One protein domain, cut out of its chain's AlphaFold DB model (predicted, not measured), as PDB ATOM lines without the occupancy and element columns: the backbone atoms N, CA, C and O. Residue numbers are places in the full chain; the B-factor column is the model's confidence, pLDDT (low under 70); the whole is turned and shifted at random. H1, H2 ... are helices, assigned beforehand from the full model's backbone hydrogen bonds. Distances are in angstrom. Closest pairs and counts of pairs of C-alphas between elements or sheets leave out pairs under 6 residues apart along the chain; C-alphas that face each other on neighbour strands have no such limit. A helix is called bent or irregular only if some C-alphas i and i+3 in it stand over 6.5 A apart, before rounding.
ATOM      1  N   TYR A   2     148.548 115.664 164.313       94.25
ATOM      2  CA  TYR A   2     149.924 115.221 164.625       94.25
ATOM      3  C   TYR A   2     150.053 114.178 165.745       94.25
ATOM      4  O   TYR A   2     150.754 113.188 165.555       94.25
ATOM      5  N   ILE A   3     149.348 114.353 166.868       95.50
ATOM      6  CA  ILE A   3     149.410 113.403 167.994       95.50
ATOM      7  C   ILE A   3     148.853 112.030 167.598       95.50
ATOM      8  O   ILE A   3     149.448 111.015 167.944       95.50
ATOM      9  N   TYR A   4     147.756 111.987 166.838       92.62
ATOM     10  CA  TYR A   4     147.155 110.731 166.377       92.62
ATOM     11  C   TYR A   4     148.085 109.941 165.448       92.62
ATOM     12  O   TYR A   4     148.100 108.716 165.506       92.62
ATOM     13  N   THR A   5     148.867 110.630 164.610       95.12
ATOM     14  CA  THR A   5     149.758 109.989 163.630       95.12
ATOM     15  C   THR A   5     151.133 109.653 164.207       95.12
ATOM     16  O   THR A   5     151.651 108.569 163.964       95.12
ATOM     17  N   ASN A   6     151.729 110.577 164.965       95.50
ATOM     18  CA  ASN A   6     153.140 110.511 165.367       95.50
ATOM     19  C   ASN A   6     153.333 110.302 166.878       95.50
ATOM     20  O   ASN A   6     154.457 110.110 167.341       95.50
ATOM     21  N   GLY A   7     152.257 110.355 167.663       96.38
ATOM     22  CA  GLY A   7     152.314 110.335 169.120       96.38
ATOM     23  C   GLY A   7     152.655 111.694 169.739       96.38
ATOM     24  O   GLY A   7     153.073 112.648 169.072       96.38
ATOM     25  N   LEU A   8     152.462 111.775 171.057       97.31
ATOM     26  CA  LEU A   8     152.641 112.999 171.831       97.31
ATOM     27  C   LEU A   8     154.106 113.462 171.863       97.31
ATOM     28  O   LEU A   8     154.370 114.620 171.561       97.31
ATOM     29  N   ILE A   9     155.059 112.566 172.148       97.75
ATOM     30  CA  ILE A   9     156.493 112.917 172.255       97.75
ATOM     31  C   ILE A   9     157.013 113.548 170.957       97.75
ATOM     32  O   ILE A   9     157.611 114.621 170.990       97.75
ATOM     33  N   ALA A  10     156.747 112.924 169.806       97.88
ATOM     34  CA  ALA A  10     157.179 113.454 168.512       97.88
ATOM     35  C   ALA A  10     156.523 114.806 168.194       97.88
ATOM     36  O   ALA A  10     157.157 115.686 167.610       97.88
ATOM     37  N   THR A  11     155.268 114.993 168.609       98.06
ATOM     38  CA  THR A  11     154.564 116.269 168.450       98.06
ATOM     39  C   THR A  11     155.180 117.360 169.327       98.06
ATOM     40  O   THR A  11     155.417 118.459 168.835       98.06
ATOM     41  N   ILE A  12     155.516 117.063 170.587       97.81
ATOM     42  CA  ILE A  12     156.206 118.014 171.473       97.81
ATOM     43  C   ILE A  12     157.578 118.385 170.898       97.81
ATOM     44  O   ILE A  12     157.903 119.567 170.817       97.81
ATOM     45  N   ALA A  13     158.355 117.409 170.418       97.88
ATOM     46  CA  ALA A  13     159.640 117.671 169.768       97.88
ATOM     47  C   ALA A  13     159.495 118.590 168.540       97.88
ATOM     48  O   ALA A  13     160.313 119.483 168.313       97.88
ATOM     49  N   PHE A  14     158.434 118.398 167.752       97.50
ATOM     50  CA  PHE A  14     158.120 119.266 166.621       97.50
ATOM     51  C   PHE A  14     157.787 120.698 167.063       97.50
ATOM     52  O   PHE A  14     158.322 121.641 166.480       97.50
ATOM     53  N   ILE A  15     156.972 120.868 168.110       96.75
ATOM     54  CA  ILE A  15     156.638 122.181 168.688       96.75
ATOM     55  C   ILE A  15     157.903 122.885 169.200       96.75
ATOM     56  O   ILE A  15     158.154 124.026 168.817       96.75
ATOM     57  N   LEU A  16     158.746 122.188 169.972       96.06
ATOM     58  CA  LEU A  16     160.036 122.695 170.471       96.06
ATOM     59  C   LEU A  16     160.961 123.157 169.338       96.06
ATOM     60  O   LEU A  16     161.627 124.182 169.441       96.06
ATOM     61  N   LYS A  17     160.976 122.442 168.210       95.19
ATOM     62  CA  LYS A  17     161.731 122.876 167.030       95.19
ATOM     63  C   LYS A  17     161.121 124.121 166.377       95.19
ATOM     64  O   LYS A  17     161.852 124.962 165.857       95.19
ATOM     65  N   LYS A  18     159.791 124.215 166.333       95.06
ATOM     66  CA  LYS A  18     159.066 125.271 165.614       95.06
ATOM     67  C   LYS A  18     158.972 126.593 166.372       95.06
ATOM     68  O   LYS A  18     158.966 127.625 165.707       95.06
ATOM     69  N   MET A  19     158.979 126.582 167.706       94.06
ATOM     70  CA  MET A  19     158.984 127.812 168.517       94.06
ATOM     71  C   MET A  19     160.211 128.707 168.271       94.06
ATOM     72  O   MET A  19     160.151 129.905 168.538       94.06
ATOM     73  N   GLY A  20     161.309 128.151 167.738       89.19
ATOM     74  CA  GLY A  20     162.523 128.900 167.400       89.19
ATOM     75  C   GLY A  20     163.156 129.626 168.589       89.19
ATOM     76  O   GLY A  20     162.818 129.388 169.749       89.19
ATOM     77  N   THR A  21     164.101 130.518 168.304       89.56
ATOM     78  CA  THR A  21     164.677 131.409 169.322       89.56
ATOM     79  C   THR A  21     163.794 132.636 169.545       89.56
ATOM     80  O   THR A  21     162.939 132.957 168.723       89.56
ATOM     81  N   GLU A  22     164.015 133.351 170.647       87.12
ATOM     82  CA  GLU A  22     163.300 134.596 170.966       87.12
ATOM     83  C   GLU A  22     163.391 135.629 169.835       87.12
ATOM     84  O   GLU A  22     162.369 136.105 169.350       87.12
ATOM     85  N   TYR A  23     164.596 135.846 169.305       86.38
ATOM     86  CA  TYR A  23     164.829 136.718 168.150       86.38
ATOM     87  C   TYR A  23     164.024 136.317 166.904       86.38
ATOM     88  O   TYR A  23     163.606 137.160 166.114       86.38
ATOM     89  N   GLU A  24     163.833 135.016 166.681       85.00
ATOM     90  CA  GLU A  24     163.061 134.534 165.539       85.00
ATOM     91  C   GLU A  24     161.549 134.686 165.751       85.00
ATOM     92  O   GLU A  24     160.822 134.821 164.766       85.00
ATOM     93  N   ARG A  25     161.077 134.680 167.005       87.06
ATOM     94  CA  ARG A  25     159.664 134.898 167.352       87.06
ATOM     95  C   ARG A  25     159.241 136.345 167.159       87.06
ATOM     96  O   ARG A  25     158.196 136.587 166.568       87.06
ATOM     97  N   GLU A  26     160.091 137.294 167.540       82.25
ATOM     98  CA  GLU A  26     159.836 138.728 167.331       82.25
ATOM     99  C   GLU A  26     159.645 139.096 165.849       82.25
ATOM    100  O   GLU A  26     159.037 140.113 165.524       82.25
ATOM    101  N   LYS A  27     160.157 138.265 164.933       79.00
ATOM    102  CA  LYS A  27     160.122 138.504 163.487       79.00
ATOM    103  C   LYS A  27     159.019 137.764 162.732       79.00
ATOM    104  O   LYS A  27     158.846 138.041 161.546       79.00
ATOM    105  N   GLY A  28     158.320 136.809 163.349       73.31
ATOM    106  CA  GLY A  28     157.389 135.933 162.632       73.31
ATOM    107  C   GLY A  28     156.249 135.392 163.493       73.31
ATOM    108  O   GLY A  28     156.473 134.790 164.542       73.31
ATOM    109  N   THR A  29     155.023 135.534 162.985       70.94
ATOM    110  CA  THR A  29     153.759 135.146 163.640       70.94
ATOM    111  C   THR A  29     153.657 133.645 163.922       70.94
ATOM    112  O   THR A  29     153.170 133.233 164.976       70.94
ATOM    113  N   ASP A  30     154.176 132.809 163.022       85.12
ATOM    114  CA  ASP A  30     154.056 131.353 163.144       85.12
ATOM    115  C   ASP A  30     154.860 130.816 164.330       85.12
ATOM    116  O   ASP A  30     154.377 129.979 165.090       85.12
ATOM    117  N   LYS A  31     156.090 131.309 164.524       91.50
ATOM    118  CA  LYS A  31     156.961 130.856 165.619       91.50
ATOM    119  C   LYS A  31     156.401 131.250 166.977       91.50
ATOM    120  O   LYS A  31     156.455 130.437 167.899       91.50
ATOM    121  N   GLN A  32     155.822 132.449 167.072       92.94
ATOM    122  CA  GLN A  32     155.102 132.869 168.268       92.94
ATOM    123  C   GLN A  32     153.922 131.932 168.546       92.94
ATOM    124  O   GLN A  32     153.796 131.441 169.658       92.94
ATOM    125  N   SER A  33     153.132 131.578 167.530       93.12
ATOM    126  CA  SER A  33     151.997 130.656 167.700       93.12
ATOM    127  C   SER A  33     152.428 129.280 168.227       93.12
ATOM    128  O   SER A  33     151.809 128.735 169.140       93.12
ATOM    129  N   TYR A  34     153.531 128.717 167.715       95.25
ATOM    130  CA  TYR A  34     154.087 127.464 168.248       95.25
ATOM    131  C   TYR A  34     154.617 127.602 169.678       95.25
ATOM    132  O   TYR A  34     154.525 126.646 170.450       95.25
ATOM    133  N   TYR A  35     155.178 128.759 170.026       95.75
ATOM    134  CA  TYR A  35     155.606 129.045 171.388       95.75
ATOM    135  C   TYR A  35     154.414 129.077 172.350       95.75
ATOM    136  O   TYR A  35     154.435 128.333 173.323       95.75
ATOM    137  N   GLU A  36     153.345 129.808 172.023       94.81
ATOM    138  CA  GLU A  36     152.124 129.868 172.843       94.81
ATOM    139  C   GLU A  36     151.498 128.480 173.047       94.81
ATOM    140  O   GLU A  36     151.147 128.103 174.163       94.81
ATOM    141  N   ILE A  37     151.424 127.656 171.992       95.19
ATOM    142  CA  ILE A  37     150.957 126.265 172.113       95.19
ATOM    143  C   ILE A  37     151.864 125.464 173.059       95.19
ATOM    144  O   ILE A  37     151.378 124.670 173.867       95.19
ATOM    145  N   GLY A  38     153.182 125.653 172.966       96.31
ATOM    146  CA  GLY A  38     154.146 125.017 173.860       96.31
ATOM    147  C   GLY A  38     153.953 125.420 175.323       96.31
ATOM    148  O   GLY A  38     153.975 124.554 176.200       96.31
ATOM    149  N   GLU A  39     153.704 126.702 175.578       95.81
ATOM    150  CA  GLU A  39     153.442 127.243 176.913       95.81
ATOM    151  C   GLU A  39     152.119 126.719 177.481       95.81
ATOM    152  O   GLU A  39     152.098 126.257 178.618       95.81
ATOM    153  N   ILE A  40     151.046 126.661 176.682       95.19
ATOM    154  CA  ILE A  40     149.764 126.058 177.089       95.19
ATOM    155  C   ILE A  40     149.962 124.604 177.530       95.19
ATOM    156  O   ILE A  40     149.446 124.192 178.570       95.19
ATOM    157  N   LEU A  41     150.719 123.816 176.757       95.06
ATOM    158  CA  LEU A  41     151.007 122.426 177.113       95.06
ATOM    159  C   LEU A  41     151.816 122.343 178.405       95.06
ATOM    160  O   LEU A  41     151.447 121.585 179.301       95.06
ATOM    161  N   ARG A  42     152.896 123.125 178.514       95.12
ATOM    162  CA  ARG A  42     153.720 123.194 179.724       95.12
ATOM    163  C   ARG A  42     152.858 123.526 180.939       95.12
ATOM    164  O   ARG A  42     152.940 122.839 181.954       95.12
ATOM    165  N   ASP A  43     152.028 124.552 180.842       92.81
ATOM    166  CA  ASP A  43     151.192 125.011 181.944       92.81
ATOM    167  C   ASP A  43     150.163 123.962 182.331       92.81
ATOM    168  O   ASP A  43     149.975 123.726 183.520       92.81
ATOM    169  N   TYR A  44     149.557 123.283 181.355       92.00
ATOM    170  CA  TYR A  44     148.638 122.179 181.611       92.00
ATOM    171  C   TYR A  44     149.314 121.062 182.414       92.00
ATOM    172  O   TYR A  44     148.783 120.652 183.439       92.00
ATOM    173  N   PHE A  45     150.518 120.627 182.025       90.69
ATOM    174  CA  PHE A  45     151.288 119.631 182.786       90.69
ATOM    175  C   PHE A  45     151.632 120.069 184.216       90.69
ATOM    176  O   PHE A  45     151.780 119.217 185.088       90.69
ATOM    177  N   ASN A  46     151.747 121.377 184.450       85.31
ATOM    178  CA  ASN A  46     152.075 121.962 185.746       85.31
ATOM    179  C   ASN A  46     150.846 122.285 186.613       85.31
ATOM    180  O   ASN A  46     151.009 122.778 187.727       85.31
ATOM    181  N   LYS A  47     149.614 122.045 186.139       84.50
ATOM    182  CA  LYS A  47     148.405 122.315 186.928       84.50
ATOM    183  C   LYS A  47     148.215 121.287 188.044       84.50
ATOM    184  O   LYS A  47     148.132 120.091 187.790       84.50
ATOM    185  N   ASP A  48     147.981 121.781 189.258       74.06
ATOM    186  CA  ASP A  48     147.766 120.954 190.457       74.06
ATOM    187  C   ASP A  48     146.528 120.047 190.405       74.06
ATOM    188  O   ASP A  48     146.462 119.055 191.125       74.06
ATOM    189  N   PHE A  49     145.533 120.372 189.571       70.69
ATOM    190  CA  PHE A  49     144.321 119.556 189.440       70.69
ATOM    191  C   PHE A  49     144.516 118.326 188.548       70.69
ATOM    192  O   PHE A  49     143.615 117.491 188.462       70.69
ATOM    193  N   ILE A  50     145.654 118.213 187.860       70.75
ATOM    194  CA  ILE A  50     145.955 117.030 187.073       70.75
ATOM    195  C   ILE A  50     146.760 116.074 187.933       70.75
ATOM    196  O   ILE A  50     147.888 116.363 188.325       70.75
ATOM    197  N   GLU A  51     146.182 114.906 188.202       71.75
ATOM    198  CA  GLU A  51     146.846 113.808 188.906       71.75
ATOM    199  C   GLU A  51     147.880 113.119 188.005       71.75
ATOM    200  O   GLU A  51     147.775 111.936 187.655       71.75
ATOM    201  N   TYR A  52     148.883 113.882 187.592       76.00
ATOM    202  CA  TYR A  52     150.135 113.329 187.128       76.00
ATOM    203  C   TYR A  52     151.094 113.186 188.306       76.00
ATOM    204  O   TYR A  52     150.981 113.844 189.334       76.00
ATOM    205  N   ASP A  53     152.044 112.279 188.137       71.38
ATOM    206  CA  ASP A  53     153.186 112.136 189.032       71.38
ATOM    207  C   ASP A  53     153.917 113.491 189.162       71.38
ATOM    208  O   ASP A  53     154.089 114.196 188.162       71.38
ATOM    209  N   ASP A  54     154.354 113.849 190.375       81.19
ATOM    210  CA  ASP A  54     155.029 115.122 190.682       81.19
ATOM    211  C   ASP A  54     156.249 115.377 189.780       81.19
ATOM    212  O   ASP A  54     156.692 116.513 189.621       81.19
ATOM    213  N   LYS A  55     156.758 114.337 189.107       83.94
ATOM    214  CA  LYS A  55     157.821 114.433 188.101       83.94
ATOM    215  C   LYS A  55     157.557 115.399 186.945       83.94
ATOM    216  O   LYS A  55     158.517 115.669 186.230       83.94
ATOM    217  N   PHE A  56     156.331 115.872 186.709       87.31
ATOM    218  CA  PHE A  56     156.032 116.856 185.657       87.31
ATOM    219  C   PHE A  56     155.954 118.304 186.155       87.31
ATOM    220  O   PHE A  56     155.993 119.208 185.325       87.31
ATOM    221  N   LYS A  57     155.882 118.525 187.474       87.12
ATOM    222  CA  LYS A  57     155.720 119.854 188.071       87.12
ATOM    223  C   LYS A  57     156.990 120.698 187.971       87.12
ATOM    224  O   LYS A  57     158.101 120.191 188.102       87.12
ATOM    225  N   GLU A  58     156.789 121.994 187.763       88.62
ATOM    226  CA  GLU A  58     157.801 123.039 187.593       88.62
ATOM    227  C   GLU A  58     158.821 122.743 186.479       88.62
ATOM    228  O   GLU A  58     159.963 123.204 186.513       88.62
ATOM    229  N   LYS A  59     158.418 121.968 185.464       92.06
ATOM    230  CA  LYS A  59     159.307 121.559 184.372       92.06
ATOM    231  C   LYS A  59     159.105 122.360 183.099       92.06
ATOM    232  O   LYS A  59     157.991 122.740 182.735       92.06
ATOM    233  N   SER A  60     160.211 122.539 182.378       95.25
ATOM    234  CA  SER A  60     160.183 122.980 180.987       95.25
ATOM    235  C   SER A  60     159.483 121.934 180.111       95.25
ATOM    236  O   SER A  60     159.446 120.744 180.439       95.25
ATOM    237  N   LEU A  61     158.967 122.351 178.952       95.88
ATOM    238  CA  LEU A  61     158.348 121.423 178.002       95.88
ATOM    239  C   LEU A  61     159.343 120.359 177.492       95.88
ATOM    240  O   LEU A  61     158.957 119.217 177.231       95.88
ATOM    241  N   GLU A  62     160.630 120.703 177.395       96.75
ATOM    242  CA  GLU A  62     161.686 119.753 177.038       96.75
ATOM    243  C   GLU A  62     161.884 118.689 178.128       96.75
ATOM    244  O   GLU A  62     162.007 117.501 177.828       96.75
ATOM    245  N   ASP A  63     161.871 119.086 179.399       96.31
ATOM    246  CA  ASP A  63     162.022 118.138 180.503       96.31
ATOM    247  C   ASP A  63     160.772 117.273 180.679       96.31
ATOM    248  O   ASP A  63     160.895 116.071 180.917       96.31
ATOM    249  N   ILE A  64     159.577 117.829 180.455       95.75
ATOM    250  CA  ILE A  64     158.330 117.057 180.360       95.75
ATOM    251  C   ILE A  64     158.457 115.981 179.276       95.75
ATOM    252  O   ILE A  64     158.174 114.811 179.535       95.75
ATOM    253  N   MET A  65     158.943 116.333 178.081       96.50
ATOM    254  CA  MET A  65     159.172 115.368 177.003       96.50
ATOM    255  C   MET A  65     160.128 114.244 177.436       96.50
ATOM    256  O   MET A  65     159.857 113.073 177.159       96.50
ATOM    257  N   LYS A  66     161.212 114.569 178.153       96.25
ATOM    258  CA  LYS A  66     162.151 113.572 178.700       96.25
ATOM    259  C   LYS A  66     161.489 112.651 179.726       96.25
ATOM    260  O   LYS A  66     161.808 111.464 179.756       96.25
ATOM    261  N   GLU A  67     160.569 113.152 180.548       95.31
ATOM    262  CA  GLU A  67     159.808 112.322 181.492       95.31
ATOM    263  C   GLU A  67     158.771 111.431 180.798       95.31
ATOM    264  O   GLU A  67     158.580 110.279 181.196       95.31
ATOM    265  N   LEU A  68     158.146 111.905 179.715       95.12
ATOM    266  CA  LEU A  68     157.220 111.097 178.917       95.12
ATOM    267  C   LEU A  68     157.904 109.869 178.305       95.12
ATOM    268  O   LEU A  68     157.298 108.801 178.273       95.12
ATOM    269  N   ILE A  69     159.171 109.984 177.885       96.06
ATOM    270  CA  ILE A  69     159.965 108.851 177.363       96.06
ATOM    271  C   ILE A  69     160.134 107.742 178.412       96.06
ATOM    272  O   ILE A  69     160.223 106.567 178.062       96.06
ATOM    273  N   LYS A  70     160.171 108.099 179.699       94.94
ATOM    274  CA  LYS A  70     160.369 107.159 180.812       94.94
ATOM    275  C   LYS A  70     159.065 106.520 181.301       94.94
ATOM    276  O   LYS A  70     159.109 105.647 182.165       94.94
ATOM    277  N   CYS A  71     157.911 106.975 180.816       93.44
ATOM    278  CA  CYS A  71     156.621 106.459 181.254       93.44
ATOM    279  C   CYS A  71     156.379 105.040 180.735       93.44
ATOM    280  O   CYS A  71     156.706 104.703 179.598       93.44
ATOM    281  N   ASP A  72     155.717 104.220 181.549       94.56
ATOM    282  CA  ASP A  72     155.148 102.972 181.060       94.56
ATOM    283  C   ASP A  72     154.006 103.253 180.063       94.56
ATOM    284  O   ASP A  72     153.412 104.339 180.029       94.56
ATOM    285  N   SER A  73     153.662 102.253 179.251       94.50
ATOM    286  CA  SER A  73     152.677 102.415 178.180       94.50
ATOM    287  C   SER A  73     151.283 102.821 178.672       94.50
ATOM    288  O   SER A  73     150.568 103.512 177.943       94.50
ATOM    289  N   LYS A  74     150.875 102.410 179.881       94.38
ATOM    290  CA  LYS A  74     149.557 102.751 180.435       94.38
ATOM    291  C   LYS A  74     149.529 104.221 180.841       94.38
ATOM    292  O   LYS A  74     148.613 104.934 180.433       94.38
ATOM    293  N   SER A  75     150.544 104.674 181.573       92.50
ATOM    294  CA  SER A  75     150.675 106.079 181.977       92.50
ATOM    295  C   SER A  75     150.801 107.000 180.763       92.50
ATOM    296  O   SER A  75     150.064 107.978 180.654       92.50
ATOM    297  N   TYR A  76     151.650 106.642 179.794       94.62
ATOM    298  CA  TYR A  76     151.829 107.425 178.571       94.62
ATOM    299  C   TYR A  76     150.537 107.544 177.750       94.62
ATOM    300  O   TYR A  76     150.200 108.629 177.270       94.62
ATOM    301  N   ARG A  77     149.772 106.449 177.613       94.88
ATOM    302  CA  ARG A  77     148.483 106.475 176.905       94.88
ATOM    303  C   ARG A  77     147.455 107.344 177.630       94.88
ATOM    304  O   ARG A  77     146.763 108.093 176.951       94.88
ATOM    305  N   ARG A  78     147.369 107.271 178.965       93.94
ATOM    306  CA  ARG A  78     146.473 108.135 179.757       93.94
ATOM    307  C   ARG A  78     146.795 109.609 179.513       93.94
ATOM    308  O   ARG A  78     145.927 110.339 179.053       93.94
ATOM    309  N   ILE A  79     148.059 109.995 179.691       94.06
ATOM    310  CA  ILE A  79     148.524 111.368 179.451       94.06
ATOM    311  C   ILE A  79     148.218 111.810 178.015       94.06
ATOM    312  O   ILE A  79     147.749 112.919 177.785       94.06
ATOM    313  N   THR A  80     148.449 110.941 177.028       95.75
ATOM    314  CA  THR A  80     148.153 111.263 175.624       95.75
ATOM    315  C   THR A  80     146.667 111.571 175.410       95.75
ATOM    316  O   THR A  80     146.352 112.510 174.685       95.75
ATOM    317  N   LEU A  81     145.755 110.819 176.037       94.81
ATOM    318  CA  LEU A  81     144.310 111.065 175.950       94.81
ATOM    319  C   LEU A  81     143.898 112.366 176.647       94.81
ATOM    320  O   LEU A  81     143.081 113.114 176.107       94.81
ATOM    321  N   ASP A  82     144.490 112.664 177.799       93.12
ATOM    322  CA  ASP A  82     144.230 113.907 178.529       93.12
ATOM    323  C   ASP A  82     144.687 115.128 177.708       93.12
ATOM    324  O   ASP A  82     143.939 116.095 177.560       93.12
ATOM    325  N   ILE A  83     145.873 115.057 177.083       95.06
ATOM    326  CA  ILE A  83     146.382 116.110 176.189       95.06
ATOM    327  C   ILE A  83     145.523 116.251 174.926       95.06
ATOM    328  O   ILE A  83     145.249 117.365 174.485       95.06
ATOM    329  N   LEU A  84     145.060 115.145 174.340       95.94
ATOM    330  CA  LEU A  84     144.124 115.200 173.214       95.94
ATOM    331  C   LEU A  84     142.818 115.902 173.600       95.94
ATOM    332  O   LEU A  84     142.338 116.733 172.836       95.94
ATOM    333  N   SER A  85     142.287 115.610 174.787       93.62
ATOM    334  CA  SER A  85     141.025 116.177 175.266       93.62
ATOM    335  C   SER A  85     141.114 117.694 175.437       93.62
ATOM    336  O   SER A  85     140.239 118.418 174.962       93.62
ATOM    337  N   ILE A  86     142.184 118.201 176.062       93.38
ATOM    338  CA  ILE A  86     142.363 119.653 176.222       93.38
ATOM    339  C   ILE A  86     142.627 120.350 174.884       93.38
ATOM    340  O   ILE A  86     142.093 121.430 174.646       93.38
ATOM    341  N   LEU A  87     143.394 119.733 173.977       94.69
ATOM    342  CA  LEU A  87     143.644 120.309 172.654       94.69
ATOM    343  C   LEU A  87     142.389 120.325 171.782       94.69
ATOM    344  O   LEU A  87     142.218 121.251 170.996       94.69
ATOM    345  N   GLU A  88     141.496 119.347 171.917       94.50
ATOM    346  CA  GLU A  88     140.210 119.368 171.219       94.50
ATOM    347  C   GLU A  88     139.334 120.529 171.702       94.50
ATOM    348  O   GLU A  88     138.733 121.228 170.886       94.50
ATOM    349  N   TRP A  89     139.311 120.793 173.012       94.38
ATOM    350  CA  TRP A  89     138.675 121.995 173.550       94.38
ATOM    351  C   TRP A  89     139.340 123.271 173.045       94.38
ATOM    352  O   TRP A  89     138.633 124.190 172.642       94.38
ATOM    353  N   LEU A  90     140.675 123.322 173.010       93.25
ATOM    354  CA  LEU A  90     141.406 124.480 172.498       93.25
ATOM    355  C   LEU A  90     141.052 124.769 171.037       93.25
ATOM    356  O   LEU A  90     140.803 125.919 170.710       93.25
ATOM    357  N   VAL A  91     140.956 123.745 170.182       92.69
ATOM    358  CA  VAL A  91     140.508 123.909 168.788       92.69
ATOM    359  C   VAL A  91     139.096 124.490 168.737       92.69
ATOM    360  O   VAL A  91     138.882 125.478 168.052       92.69
ATOM    361  N   ARG A  92     138.151 123.957 169.524       93.00
ATOM    362  CA  ARG A  92     136.771 124.476 169.570       93.00
ATOM    363  C   ARG A  92     136.705 125.931 170.036       93.00
ATOM    364  O   ARG A  92     135.885 126.690 169.529       93.00
ATOM    365  N   PHE A  93     137.535 126.316 171.006       92.44
ATOM    366  CA  PHE A  93     137.630 127.707 171.448       92.44
ATOM    367  C   PHE A  93     138.258 128.590 170.377       92.44
ATOM    368  O   PHE A  93     137.716 129.652 170.099       92.44
ATOM    369  N   SER A  94     139.342 128.144 169.742       91.81
ATOM    370  CA  SER A  94     139.965 128.863 168.634       91.81
ATOM    371  C   SER A  94     138.980 129.082 167.489       91.81
ATOM    372  O   SER A  94     138.828 130.214 167.060       91.81
ATOM    373  N   ASP A  95     138.238 128.057 167.069       90.25
ATOM    374  CA  ASP A  95     137.250 128.166 165.986       90.25
ATOM    375  C   ASP A  95     136.097 129.127 166.332       90.25
ATOM    376  O   ASP A  95     135.535 129.773 165.450       90.25
ATOM    377  N   ALA A  96     135.721 129.221 167.613       91.75
ATOM    378  CA  ALA A  96     134.635 130.086 168.073       91.75
ATOM    379  C   ALA A  96     135.076 131.528 168.375       91.75
ATOM    380  O   ALA A  96     134.253 132.439 168.324       91.75
TER     381      ALA A  96
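This is residues 2 to 96 of the 108 residues of the protein "CRISPR type III-B/RAMP module-associated protein Cmr5" of Clostridium botulinum CDC_1436 (UniProt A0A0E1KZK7). The longest helix, H5, runs past a core of three mutually touching, crossed helices, H1, H3 and H4, and its last residues, 91 to 96, stick out free. H1 is sharply kinked, the short H2 lies far from the middle beyond the core, and a long loop, residues 46 to 60, joins H3 to H4. The printed part has 95 residues with five named helices, in the order H1, H2, H3, H4, H5, and no named strand; its class is all helix. It is compact, with a radius of gyration of the C-alphas of 13.5 A, and spans 40 by 30 by 28 A.

H5, residues 73 to 96, only just touches H1, residues 2 to 18, with 3 pairs of C-alphas within 8 A. The closest C-alphas, those of Leu 8 and Thr 80, are 6.1 A apart, and the lines stand about perpendicular at 74 degrees. H1 has a kink of 99 degrees near residue 9 and is irregular, with C-alphas 5 and 8 at 9.2 A; its line is a rough one. With residues 3 to 8 alone it touches H5. With residues 12 to 18 alone it touches H3, residues 29 to 45, at a steep tilt of 64 degrees, opposite ways; the closest C-alphas, those of Ile 15 and Tyr 34, are 5.9 A apart. With residues 9 to 16 alone it touches H4, residues 61 to 69, opposite ways at 36 degrees, a tilt only just steep; the C-alphas of Ile 9 and Met 65 are closest, at 6.0 A. H3, with residues 38 to 45 alone, touches H4 at a steep tilt of 56 degrees, the same way, closest at the C-alphas of Arg 42 and Leu 61, 5.2 A. H5 is close to but not clearly touching H3, with the C-alphas of Leu 41 and Ile 83 closest at 7.9 A. H2, residues 22 to 25, and H3 touch only at the corner, and only just, with 3 pairs of C-alphas within 8 A; the closest are those of Arg 25 and Gln 32, 5.1 A. H2 is apart from H1, H4 and H5. Every O i to N i+4 pair is within hydrogen-bond range in H3, H4 and H5, against 10 of 13 in H1, while H2 is too short for such a pair.

H5 measures 34.5 A from C-alpha 73 to C-alpha 96, which lies at (134.635, 130.086, 168.073). H3 measures 24.8 A and H4 12.7 A. H1 measures 13.6 A from C-alpha 2 at (149.924, 115.221, 164.625), and H2 5.1 A.

The C-alphas farthest apart, those of Lys 27 and Lys 74, are 41.0 A apart. The printed part has no cut. The link from H3 to H4 is long, and the other three are tight. No printed residue has a pLDDT under 70.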